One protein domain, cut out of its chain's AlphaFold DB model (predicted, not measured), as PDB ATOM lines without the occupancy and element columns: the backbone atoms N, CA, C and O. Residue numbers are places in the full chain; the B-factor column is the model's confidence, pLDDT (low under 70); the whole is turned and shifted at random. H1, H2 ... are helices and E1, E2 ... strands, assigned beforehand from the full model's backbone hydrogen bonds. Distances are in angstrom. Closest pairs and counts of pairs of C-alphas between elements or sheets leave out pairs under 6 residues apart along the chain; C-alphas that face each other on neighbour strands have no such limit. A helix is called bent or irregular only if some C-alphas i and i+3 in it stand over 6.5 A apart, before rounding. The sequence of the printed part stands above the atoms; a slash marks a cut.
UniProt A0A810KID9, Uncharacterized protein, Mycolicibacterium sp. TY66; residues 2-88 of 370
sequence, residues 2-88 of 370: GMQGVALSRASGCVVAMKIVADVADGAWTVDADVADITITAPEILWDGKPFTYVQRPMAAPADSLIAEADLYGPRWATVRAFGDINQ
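What this domain is: This is residues 2 to 88 of the 370 residues of an uncharacterized protein of Mycolicibacterium sp. TY66 (UniProt A0A810KID9). A long bent helix, H3, runs nearly straight, with H1 packed on its second arm, H3b, and a small hairpin, E1 and E2, by that arm's first residues. Residues 21 to 35, holding H2, stick out at one end. The printed part has 87 residues with three named helices and two named strands, in the order H1, H2, E1, E2, H3 along the chain; the class is mostly helix, as helices hold 38 and strands 6 of the 44 residues in named elements. It is loose, radius of gyration of the C-alphas 16.5 A, spanning 51 by 27 by 17 A.

How they stand to each other: H1, residues 2 to 12, touches H3b, residues 75 to 86, opposite ways at a steep tilt of 38 degrees; their closest C-alphas, of Ser 12 and Arg 76, are 4.8 A apart. H2, residues 22 to 25, touches no helix. E1, residues 45 to 47, and E2, residues 50 to 52, form an antiparallel hairpin; N 47 and O 50, 2.8 A apart, are within hydrogen-bond range. In H1 and both arms of H3 every O i to N i+4 pair is within range; H2 is too short for one.

Where its parts are: H1 begins at C-alpha 2 (170.360, 136.617, 150.271) and spans 15.7 A. H3, residues 64 to 86, one helix by its hydrogen bonds, is bent: C-alphas 72 and 75 are 6.8 A apart. H3a, residues 64 to 72, spans 12.4 A; H3b spans 16.2 A, ending at C-alpha 86 (183.627, 135.280, 159.962).

The domain as a whole: The printed part has no cut; H2 to E1 and E2 to H3 are long links. No printed residue is under 70.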
ATOM      1  N   GLY A   2     171.444 135.681 149.899       89.06
ATOM      2  CA  GLY A   2     170.360 136.617 150.271       89.06
ATOM      3  C   GLY A   2     170.195 136.851 151.782       89.06
ATOM      4  O   GLY A   2     170.188 137.994 152.234       89.06
ATOM      5  N   MET A   3     170.164 135.780 152.583       91.94
ATOM      6  CA  MET A   3     170.077 135.896 154.047       91.94
ATOM      7  C   MET A   3     171.314 136.547 154.687       91.94
ATOM      8  O   MET A   3     171.168 137.327 155.625       91.94
ATOM      9  N   GLN A   4     172.510 136.288 154.141       93.75
ATOM     10  CA  GLN A   4     173.752 136.952 154.558       93.75
ATOM     11  C   GLN A   4     173.641 138.470 154.366       93.75
ATOM     12  O   GLN A   4     173.996 139.227 155.261       93.75
ATOM     13  N   GLY A   5     173.067 138.925 153.245       94.38
ATOM     14  CA  GLY A   5     172.869 140.352 152.986       94.38
ATOM     15  C   GLY A   5     171.934 141.031 153.994       94.38
ATOM     16  O   GLY A   5     172.241 142.114 154.493       94.38
ATOM     17  N   VAL A   6     170.827 140.372 154.356       94.44
ATOM     18  CA  VAL A   6     169.899 140.870 155.389       94.44
ATOM     19  C   VAL A   6     170.580 140.941 156.757       94.44
ATOM     20  O   VAL A   6     170.458 141.947 157.458       94.44
ATOM     21  N   ALA A   7     171.308 139.892 157.143       95.12
ATOM     22  CA  ALA A   7     172.013 139.837 158.419       95.12
ATOM     23  C   ALA A   7     173.138 140.881 158.507       95.12
ATOM     24  O   ALA A   7     173.222 141.600 159.502       95.12
ATOM     25  N   LEU A   8     173.932 141.038 157.444       96.19
ATOM     26  CA  LEU A   8     174.969 142.063 157.338       96.19
ATOM     27  C   LEU A   8     174.382 143.471 157.478       96.19
ATOM     28  O   LEU A   8     174.920 144.293 158.223       96.19
ATOM     29  N   SER A   9     173.263 143.749 156.801       95.56
ATOM     30  CA  SER A   9     172.590 145.048 156.895       95.56
ATOM     31  C   SER A   9     172.118 145.333 158.321       95.56
ATOM     32  O   SER A   9     172.338 146.427 158.833       95.56
ATOM     33  N   ARG A  10     171.554 144.332 159.010       93.75
ATOM     34  CA  ARG A  10     171.138 144.457 160.416       93.75
ATOM     35  C   ARG A  10     172.316 144.676 161.366       93.75
ATOM     36  O   ARG A  10     172.215 145.518 162.249       93.75
ATOM     37  N   ALA A  11     173.414 143.945 161.183       94.25
ATOM     38  CA  ALA A  11     174.582 144.028 162.059       94.25
ATOM     39  C   ALA A  11     175.335 145.362 161.908       94.25
ATOM     40  O   ALA A  11     175.754 145.962 162.894       94.25
ATOM     41  N   SER A  12     175.507 145.837 160.671       94.88
ATOM     42  CA  SER A  12     176.303 147.036 160.360       94.88
ATOM     43  C   SER A  12     175.480 148.324 160.244       94.88
ATOM     44  O   SER A  12     176.034 149.425 160.236       94.88
ATOM     45  N   GLY A  13     174.163 148.220 160.065       93.50
ATOM     46  CA  GLY A  13     173.316 149.342 159.664       93.50
ATOM     47  C   GLY A  13     173.599 149.862 158.252       93.50
ATOM     48  O   GLY A  13     173.097 150.924 157.886       93.50
ATOM     49  N   CYS A  14     174.450 149.204 157.460       94.56
ATOM     50  CA  CYS A  14     174.732 149.588 156.077       94.56
ATOM     51  C   CYS A  14     173.634 149.090 155.131       94.56
ATOM     52  O   CYS A  14     173.021 148.040 155.348       94.56
ATOM     53  N   VAL A  15     173.405 149.836 154.049       93.38
ATOM     54  CA  VAL A  15     172.579 149.355 152.938       93.38
ATOM     55  C   VAL A  15     173.390 148.305 152.192       93.38
ATOM     56  O   VAL A  15     174.460 148.603 151.665       93.38
ATOM     57  N   VAL A  16     172.882 147.076 152.166       95.38
ATOM     58  CA  VAL A  16     173.514 145.961 151.459       95.38
ATOM     59  C   VAL A  16     172.743 145.705 150.177       95.38
ATOM     60  O   VAL A  16     171.523 145.554 150.196       95.38
ATOM     61  N   ALA A  17     173.464 145.642 149.063       93.38
ATOM     62  CA  ALA A  17     172.909 145.284 147.769       93.38
ATOM     63  C   ALA A  17     173.339 143.865 147.388       93.38
ATOM     64  O   ALA A  17     174.472 143.456 147.637       93.38
ATOM     65  N   MET A  18     172.438 143.133 146.739       91.25
ATOM     66  CA  MET A  18     172.733 141.845 146.121       91.25
ATOM     67  C   MET A  18     172.482 141.964 144.622       91.25
ATOM     68  O   MET A  18     171.407 142.387 144.201       91.25
ATOM     69  N   LYS A  19     173.474 141.586 143.815       87.94
ATOM     70  CA  LYS A  19     173.325 141.473 142.364       87.94
ATOM     71  C   LYS A  19     172.836 140.065 142.029       87.94
ATOM     72  O   LYS A  19     173.466 139.090 142.427       87.94
ATOM     73  N   ILE A  20     171.764 139.980 141.251       86.19
ATOM     74  CA  ILE A  20     171.282 138.755 140.612       86.19
ATOM     75  C   ILE A  20     171.267 138.981 139.097       86.19
ATOM     76  O   ILE A  20     170.965 140.085 138.641       86.19
ATOM     77  N   VAL A  21     171.664 137.974 138.323       85.19
ATOM     78  CA  VAL A  21     171.577 138.006 136.853       85.19
ATOM     79  C   VAL A  21     170.260 137.380 136.402       85.19
ATOM     80  O   VAL A  21     169.715 136.540 137.118       85.19
ATOM     81  N   ALA A  22     169.751 137.783 135.234       81.94
ATOM     82  CA  ALA A  22     168.458 137.322 134.719       81.94
ATOM     83  C   ALA A  22     168.375 135.790 134.654       81.94
ATOM     84  O   ALA A  22     167.425 135.217 135.167       81.94
ATOM     85  N   ASP A  23     169.433 135.129 134.179       79.56
ATOM     86  CA  ASP A  23     169.504 133.664 134.102       79.56
ATOM     87  C   ASP A  23     169.279 132.967 135.457       79.56
ATOM     88  O   ASP A  23     168.750 131.861 135.501       79.56
ATOM     89  N   VAL A  24     169.653 133.618 136.567       83.19
ATOM     90  CA  VAL A  24     169.419 133.119 137.933       83.19
ATOM     91  C   VAL A  24     168.039 133.527 138.453       83.19
ATOM     92  O   VAL A  24     167.419 132.767 139.186       83.19
ATOM     93  N   ALA A  25     167.550 134.714 138.096       83.62
ATOM     94  CA  ALA A  25     166.242 135.201 138.534       83.62
ATOM     95  C   ALA A  25     165.071 134.472 137.849       83.62
ATOM     96  O   ALA A  25     164.059 134.212 138.496       83.62
ATOM     97  N   ASP A  26     165.231 134.133 136.569       80.12
ATOM     98  CA  ASP A  26     164.200 133.516 135.725       80.12
ATOM     99  C   ASP A  26     164.299 131.982 135.697       80.12
ATOM    100  O   ASP A  26     163.417 131.299 135.168       80.12
ATOM    101  N   GLY A  27     165.383 131.422 136.236       81.25
ATOM    102  CA  GLY A  27     165.586 129.982 136.297       81.25
ATOM    103  C   GLY A  27     164.762 129.306 137.397       81.25
ATOM    104  O   GLY A  27     164.295 129.929 138.351       81.25
ATOM    105  N   ALA A  28     164.605 127.989 137.271       85.56
ATOM    106  CA  ALA A  28     163.948 127.154 138.268       85.56
ATOM    107  C   ALA A  28     164.906 126.054 138.735       85.56
ATOM    108  O   ALA A  28     165.512 125.360 137.918       85.56
ATOM    109  N   TRP A  29     164.997 125.871 140.052       84.75
ATOM    110  CA  TRP A  29     165.792 124.821 140.684       84.75
ATOM    111  C   TRP A  29     164.952 124.073 141.711       84.75
ATOM    112  O   TRP A  29     164.118 124.660 142.400       84.75
ATOM    113  N   THR A  30     165.199 122.771 141.833       90.75
ATOM    114  CA  THR A  30     164.767 122.002 142.998       90.75
ATOM    115  C   THR A  30     165.839 122.148 144.065       90.75
ATOM    116  O   THR A  30     167.014 121.908 143.800       90.75
ATOM    117  N   VAL A  31     165.424 122.575 145.248       89.31
ATOM    118  CA  VAL A  31     166.287 122.752 146.413       89.31
ATOM    119  C   VAL A  31     165.691 121.974 147.576       89.31
ATOM    120  O   VAL A  31     164.469 121.814 147.652       89.31
ATOM    121  N   ASP A  32     166.553 121.490 148.458       91.69
ATOM    122  CA  ASP A  32     166.131 120.807 149.673       91.69
ATOM    123  C   ASP A  32     165.533 121.802 150.683       91.69
ATOM    124  O   ASP A  32     165.721 123.019 150.593       91.69
ATOM    125  N   ALA A  33     164.754 121.288 151.639       89.38
ATOM    126  CA  ALA A  33     164.049 122.118 152.621       89.38
ATOM    127  C   ALA A  33     165.000 122.913 153.537       89.38
ATOM    128  O   ALA A  33     164.618 123.959 154.057       89.38
ATOM    129  N   ASP A  34     166.229 122.433 153.696       89.81
ATOM    130  CA  ASP A  34     167.304 123.009 154.503       89.81
ATOM    131  C   ASP A  34     168.170 124.015 153.723       89.81
ATOM    132  O   ASP A  34     169.147 124.537 154.254       89.81
ATOM    133  N   VAL A  35     167.813 124.375 152.482       85.31
ATOM    134  CA  VAL A  35     168.563 125.374 151.689       85.31
ATOM    135  C   VAL A  35     168.670 126.738 152.392       85.31
ATOM    136  O   VAL A  35     169.574 127.533 152.117       85.31
ATOM    137  N   ALA A  36     167.732 127.025 153.299       83.88
ATOM    138  CA  ALA A  36     167.715 128.221 154.129       83.88
ATOM    139  C   ALA A  36     168.337 128.008 155.523       83.88
ATOM    140  O   ALA A  36     168.415 128.964 156.289       83.88
ATOM    141  N   ASP A  37     168.843 126.823 155.857       88.62
ATOM    142  CA  ASP A  37     169.474 126.535 157.150       88.62
ATOM    143  C   ASP A  37     170.956 126.939 157.127       88.62
ATOM    144  O   ASP A  37     171.881 126.143 157.279       88.62
ATOM    145  N   ILE A  38     171.195 128.234 156.910       88.31
ATOM    146  CA  ILE A  38     172.539 128.815 156.861       88.31
ATOM    147  C   ILE A  38     172.886 129.371 158.241       88.31
ATOM    148  O   ILE A  38     172.187 130.239 158.766       88.31
ATOM    149  N   THR A  39     174.007 128.924 158.810       92.75
ATOM    150  CA  THR A  39     174.553 129.536 160.029       92.75
ATOM    151  C   THR A  39     175.161 130.891 159.685       92.75
ATOM    152  O   THR A  39     176.077 130.975 158.869       92.75
ATOM    153  N   ILE A  40     174.639 131.953 160.300       95.94
ATOM    154  CA  ILE A  40     175.120 133.323 160.116       95.94
ATOM    155  C   ILE A  40     175.536 133.882 161.470       95.94
ATOM    156  O   ILE A  40     174.728 133.939 162.398       95.94
ATOM    157  N   THR A  41     176.777 134.344 161.559       96.50
ATOM    158  CA  THR A  41     177.350 134.902 162.783       96.50
ATOM    159  C   THR A  41     177.507 136.409 162.635       96.50
ATOM    160  O   THR A  41     178.228 136.890 161.762       96.50
ATOM    161  N   ALA A  42     176.840 137.178 163.496       94.38
ATOM    162  CA  ALA A  42     177.083 138.612 163.598       94.38
ATOM    163  C   ALA A  42     178.351 138.851 164.442       94.38
ATOM    164  O   ALA A  42     178.427 138.328 165.555       94.38
ATOM    165  N   PRO A  43     179.346 139.605 163.945       94.44
ATOM    166  CA  PRO A  43     180.566 139.861 164.699       94.44
ATOM    167  C   PRO A  43     180.310 140.853 165.840       94.44
ATOM    168  O   PRO A  43     179.588 141.839 165.672       94.44
ATOM    169  N   GLU A  44     180.964 140.636 166.978       93.44
ATOM    170  CA  GLU A  44     181.068 141.638 168.038       93.44
ATOM    171  C   GLU A  44     182.216 142.598 167.711       93.44
ATOM    172  O   GLU A  44     183.372 142.187 167.599       93.44
ATOM    173  N   ILE A  45     181.905 143.884 167.543       95.19
ATOM    174  CA  ILE A  45     182.905 144.916 167.252       95.19
ATOM    175  C   ILE A  45     183.168 145.737 168.504       95.19
ATOM    176  O   ILE A  45     182.241 146.270 169.109       95.19
ATOM    177  N   LEU A  46     184.443 145.887 168.859       94.62
ATOM    178  CA  LEU A  46     184.890 146.903 169.805       94.62
ATOM    179  C   LEU A  46     185.381 148.119 169.018       94.62
ATOM    180  O   LEU A  46     186.340 148.018 168.255       94.62
ATOM    181  N   TRP A  47     184.743 149.266 169.221       93.44
ATOM    182  CA  TRP A  47     185.154 150.543 168.649       93.44
ATOM    183  C   TRP A  47     185.504 151.515 169.775       93.44
ATOM    184  O   TRP A  47     184.727 151.677 170.716       93.44
ATOM    185  N   ASP A  48     186.704 152.096 169.730       92.00
ATOM    186  CA  ASP A  48     187.259 152.932 170.809       92.00
ATOM    187  C   ASP A  48     187.159 152.277 172.204       92.00
ATOM    188  O   ASP A  48     186.834 152.908 173.213       92.00
ATOM    189  N   GLY A  49     187.406 150.961 172.255       93.00
ATOM    190  CA  GLY A  49     187.374 150.160 173.482       93.00
ATOM    191  C   GLY A  49     185.972 149.827 174.009       93.00
ATOM    192  O   GLY A  49     185.862 149.309 175.119       93.00
ATOM    193  N   LYS A  50     184.903 150.105 173.251       92.62
ATOM    194  CA  LYS A  50     183.513 149.832 173.649       92.62
ATOM    195  C   LYS A  50     182.800 148.931 172.639       92.62
ATOM    196  O   LYS A  50     183.026 149.099 171.443       92.62
ATOM    197  N   PRO A  51     181.901 148.032 173.081       93.19
ATOM    198  CA  PRO A  51     181.032 147.298 172.170       93.19
ATOM    199  C   PRO A  51     180.221 148.247 171.290       93.19
ATOM    200  O   PRO A  51     179.597 149.190 171.783       93.19
ATOM    201  N   PHE A  52     180.238 147.989 169.990       91.25
ATOM    202  CA  PHE A  52     179.462 148.711 169.003       91.25
ATOM    203  C   PHE A  52     178.198 147.932 168.649       91.25
ATOM    204  O   PHE A  52     178.256 146.784 168.214       91.25
ATOM    205  N   THR A  53     177.064 148.617 168.754       88.56
ATOM    206  CA  THR A  53     175.785 148.180 168.199       88.56
ATOM    207  C   THR A  53     175.240 149.327 167.373       88.56
ATOM    208  O   THR A  53     175.145 150.454 167.864       88.56
ATOM    209  N   TYR A  54     174.872 149.054 166.122       88.69
ATOM    210  CA  TYR A  54     174.280 150.083 165.284       88.69
ATOM    211  C   TYR A  54     172.948 150.561 165.874       88.69
ATOM    212  O   TYR A  54     172.041 149.771 166.139       88.69
ATOM    213  N   VAL A  55     172.823 151.878 166.024       84.19
ATOM    214  CA  VAL A  55     171.566 152.556 166.332       84.19
ATOM    215  C   VAL A  55     171.344 153.600 165.250       84.19
ATOM    216  O   VAL A  55     172.236 154.398 164.955       84.19
ATOM    217  N   GLN A  56     170.155 153.599 164.652       83.75
ATOM    218  CA  GLN A  56     169.797 154.606 163.663       83.75
ATOM    219  C   GLN A  56     169.849 155.994 164.303       83.75
ATOM    220  O   GLN A  56     169.143 156.269 165.274       83.75
ATOM    221  N   ARG A  57     170.673 156.880 163.740       79.62
ATOM    222  CA  ARG A  57     170.770 158.269 164.188       79.62
ATOM    223  C   ARG A  57     169.827 159.144 163.367       79.62
ATOM    224  O   ARG A  57     170.035 159.262 162.159       79.62
ATOM    225  N   PRO A  58     168.801 159.758 163.972       83.50
ATOM    226  CA  PRO A  58     168.047 160.796 163.289       83.50
ATOM    227  C   PRO A  58     168.963 162.005 163.066       83.50
ATOM    228  O   PRO A  58     169.602 162.475 164.004       83.50
ATOM    229  N   MET A  59     169.036 162.503 161.829       87.19
ATOM    230  CA  MET A  59     169.722 163.763 161.532       87.19
ATOM    231  C   MET A  59     168.850 164.919 162.027       87.19
ATOM    232  O   MET A  59     167.865 165.270 161.376       87.19
ATOM    233  N   ALA A  60     169.182 165.481 163.189       89.50
ATOM    234  CA  ALA A  60     168.459 166.601 163.785       89.50
ATOM    235  C   ALA A  60     168.993 167.952 163.282       89.50
ATOM    236  O   ALA A  60     168.230 168.909 163.147       89.50
ATOM    237  N   ALA A  61     170.285 168.022 162.960       91.31
ATOM    238  CA  ALA A  61     170.933 169.178 162.354       91.31
ATOM    239  C   ALA A  61     171.868 168.757 161.205       91.31
ATOM    240  O   ALA A  61     172.407 167.650 161.225       91.31
ATOM    241  N   PRO A  62     172.149 169.639 160.223       89.44
ATOM    242  CA  PRO A  62     173.099 169.337 159.148       89.44
ATOM    243  C   PRO A  62     174.482 168.886 159.644       89.44
ATOM    244  O   PRO A  62     175.115 168.054 158.999       89.44
ATOM    245  N   ALA A  63     174.939 169.380 160.800       90.50
ATOM    246  CA  ALA A  63     176.219 168.997 161.401       90.50
ATOM    247  C   ALA A  63     176.283 167.520 161.841       90.50
ATOM    248  O   ALA A  63     177.371 166.948 161.868       90.50
ATOM    249  N   ASP A  64     175.139 166.874 162.101       90.94
ATOM    250  CA  ASP A  64     175.079 165.447 162.456       90.94
ATOM    251  C   ASP A  64     175.561 164.543 161.309       90.94
ATOM    252  O   ASP A  64     175.899 163.379 161.535       90.94
ATOM    253  N   SER A  65     175.643 165.075 160.082       90.56
ATOM    254  CA  SER A  65     176.222 164.375 158.931       90.56
ATOM    255  C   SER A  65     177.662 163.919 159.180       90.56
ATOM    256  O   SER A  65     177.992 162.794 158.817       90.56
ATOM    257  N   LEU A  66     178.480 164.716 159.879       91.94
ATOM    258  CA  LEU A  66     179.867 164.358 160.208       91.94
ATOM    259  C   LEU A  66     179.940 163.164 161.170       91.94
ATOM    260  O   LEU A  66     180.843 162.338 161.081       91.94
ATOM    261  N   ILE A  67     178.967 163.043 162.077       89.38
ATOM    262  CA  ILE A  67     178.871 161.913 163.010       89.38
ATOM    263  C   ILE A  67     178.427 160.658 162.256       89.38
ATOM    264  O   ILE A  67     178.998 159.587 162.445       89.38
ATOM    265  N   ALA A  68     177.424 160.780 161.382       89.94
ATOM    266  CA  ALA A  68     176.957 159.670 160.554       89.94
ATOM    267  C   ALA A  68     178.050 159.160 159.597       89.94
ATOM    268  O   ALA A  68     178.149 157.953 159.361       89.94
ATOM    269  N   GLU A  69     178.872 160.071 159.074       92.19
ATOM    270  CA  GLU A  69     180.042 159.770 158.255       92.19
ATOM    271  C   GLU A  69     181.130 159.045 159.060       92.19
ATOM    272  O   GLU A  69     181.597 157.986 158.637       92.19
ATOM    273  N   ALA A  70     181.481 159.551 160.246       92.06
ATOM    274  CA  ALA A  70     182.441 158.898 161.137       92.06
ATOM    275  C   ALA A  70     181.981 157.486 161.543       92.06
ATOM    276  O   ALA A  70     182.774 156.546 161.517       92.06
ATOM    277  N   ASP A  71     180.690 157.308 161.840       92.06
ATOM    278  CA  ASP A  71     180.107 155.994 162.118       92.06
ATOM    279  C   ASP A  71     180.190 155.063 160.899       92.06
ATOM    280  O   ASP A  71     180.451 153.868 161.055       92.06
ATOM    281  N   LEU A  72     179.939 155.590 159.691       93.38
ATOM    282  CA  LEU A  72     179.997 154.821 158.449       93.38
ATOM    283  C   LEU A  72     181.405 154.287 158.198       93.38
ATOM    284  O   LEU A  72     181.539 153.084 158.008       93.38
ATOM    285  N   TYR A  73     182.422 155.153 158.202       93.62
ATOM    286  CA  TYR A  73     183.807 154.765 157.906       93.62
ATOM    287  C   TYR A  73     184.527 154.100 159.081       93.62
ATOM    288  O   TYR A  73     185.544 153.437 158.874       93.62
ATOM    289  N   GLY A  74     184.013 154.264 160.298       94.50
ATOM    290  CA  GLY A  74     184.551 153.648 161.500       94.50
ATOM    291  C   GLY A  74     183.868 152.317 161.836       94.50
ATOM    292  O   GLY A  74     184.072 151.318 161.135       94.50
ATOM    293  N   PRO A  75     183.052 152.271 162.903       95.69
ATOM    294  CA  PRO A  75     182.540 151.025 163.457       95.69
ATOM    295  C   PRO A  75     181.681 150.226 162.478       95.69
ATOM    296  O   PRO A  75     181.801 149.005 162.428       95.69
ATOM    297  N   ARG A  76     180.850 150.885 161.658       95.88
ATOM    298  CA  ARG A  76     179.974 150.183 160.706       95.88
ATOM    299  C   ARG A  76     180.789 149.481 159.626       95.88
ATOM    300  O   ARG A  76     180.500 148.332 159.297       95.88
ATOM    301  N   TRP A  77     181.831 150.135 159.107       96.06
ATOM    302  CA  TRP A  77     182.743 149.527 158.136       96.06
ATOM    303  C   TRP A  77     183.552 148.377 158.742       96.06
ATOM    304  O   TRP A  77     183.728 147.342 158.095       96.06
ATOM    305  N   ALA A  78     183.995 148.520 159.996       95.81
ATOM    306  CA  ALA A  78     184.650 147.443 160.734       95.81
ATOM    307  C   ALA A  78     183.729 146.219 160.884       95.81
ATOM    308  O   ALA A  78     184.168 145.098 160.621       95.81
ATOM    309  N   THR A  79     182.442 146.429 161.193       96.69
ATOM    310  CA  THR A  79     181.432 145.359 161.208       96.69
ATOM    311  C   THR A  79     181.312 144.678 159.850       96.69
ATOM    312  O   THR A  79     181.280 143.453 159.802       96.69
ATOM    313  N   VAL A  80     181.269 145.435 158.745       96.88
ATOM    314  CA  VAL A  80     181.161 144.856 157.391       96.88
ATOM    315  C   VAL A  80     182.339 143.932 157.082       96.88
ATOM    316  O   VAL A  80     182.125 142.815 156.615       96.88
ATOM    317  N   ARG A  81     183.570 144.369 157.378       95.50
ATOM    318  CA  ARG A  81     184.777 143.560 157.148       95.50
ATOM    319  C   ARG A  81     184.772 142.288 157.995       95.50
ATOM    320  O   ARG A  81     184.841 141.196 157.441       95.50
ATOM    321  N   ALA A  82     184.576 142.424 159.306       95.69
ATOM    322  CA  ALA A  82     184.552 141.282 160.218       95.69
ATOM    323  C   ALA A  82     183.426 140.289 159.889       95.69
ATOM    324  O   ALA A  82     183.606 139.083 160.027       95.69
ATOM    325  N   PHE A  83     182.270 140.786 159.436       96.94
ATOM    326  CA  PHE A  83     181.154 139.945 159.018       96.94
ATOM    327  C   PHE A  83     181.521 139.127 157.777       96.94
ATOM    328  O   PHE A  83     181.212 137.937 157.730       96.94
ATOM    329  N   GLY A  84     182.175 139.749 156.790       95.38
ATOM    330  CA  GLY A  84     182.656 139.064 155.590       95.38
ATOM    331  C   GLY A  84     183.627 137.929 155.916       95.38
ATOM    332  O   GLY A  84     183.465 136.823 155.398       95.38
ATOM    333  N   ASP A  85     184.565 138.191 156.829       93.00
ATOM    334  CA  ASP A  85     185.586 137.231 157.251       93.00
ATOM    335  C   ASP A  85     184.978 136.057 158.042       93.00
ATOM    336  O   ASP A  85     185.192 134.894 157.698       93.00
ATOM    337  N   ILE A  86     184.172 136.331 159.079       95.31
ATOM    338  CA  ILE A  86     183.627 135.280 159.962       95.31
ATOM    339  C   ILE A  86     182.598 134.383 159.263       95.31
ATOM    340  O   ILE A  86     182.491 133.203 159.590       95.31
ATOM    341  N   ASN A  87     181.857 134.926 158.292       95.44
ATOM    342  CA  ASN A  87     180.860 134.178 157.522       95.44
ATOM    343  C   ASN A  87     181.425 133.574 156.229       95.44
ATOM    344  O   ASN A  87     180.651 132.998 155.465       95.44
ATOM    345  N   GLN A  88     182.735 133.707 155.981       92.69
ATOM    346  CA  GLN A  88     183.435 133.131 154.827       92.69
ATOM    347  C   GLN A  88     182.723 133.431 153.501       92.69
ATOM    348  O   GLN A  88     182.437 132.537 152.705       92.69
TER     349      GLN A  88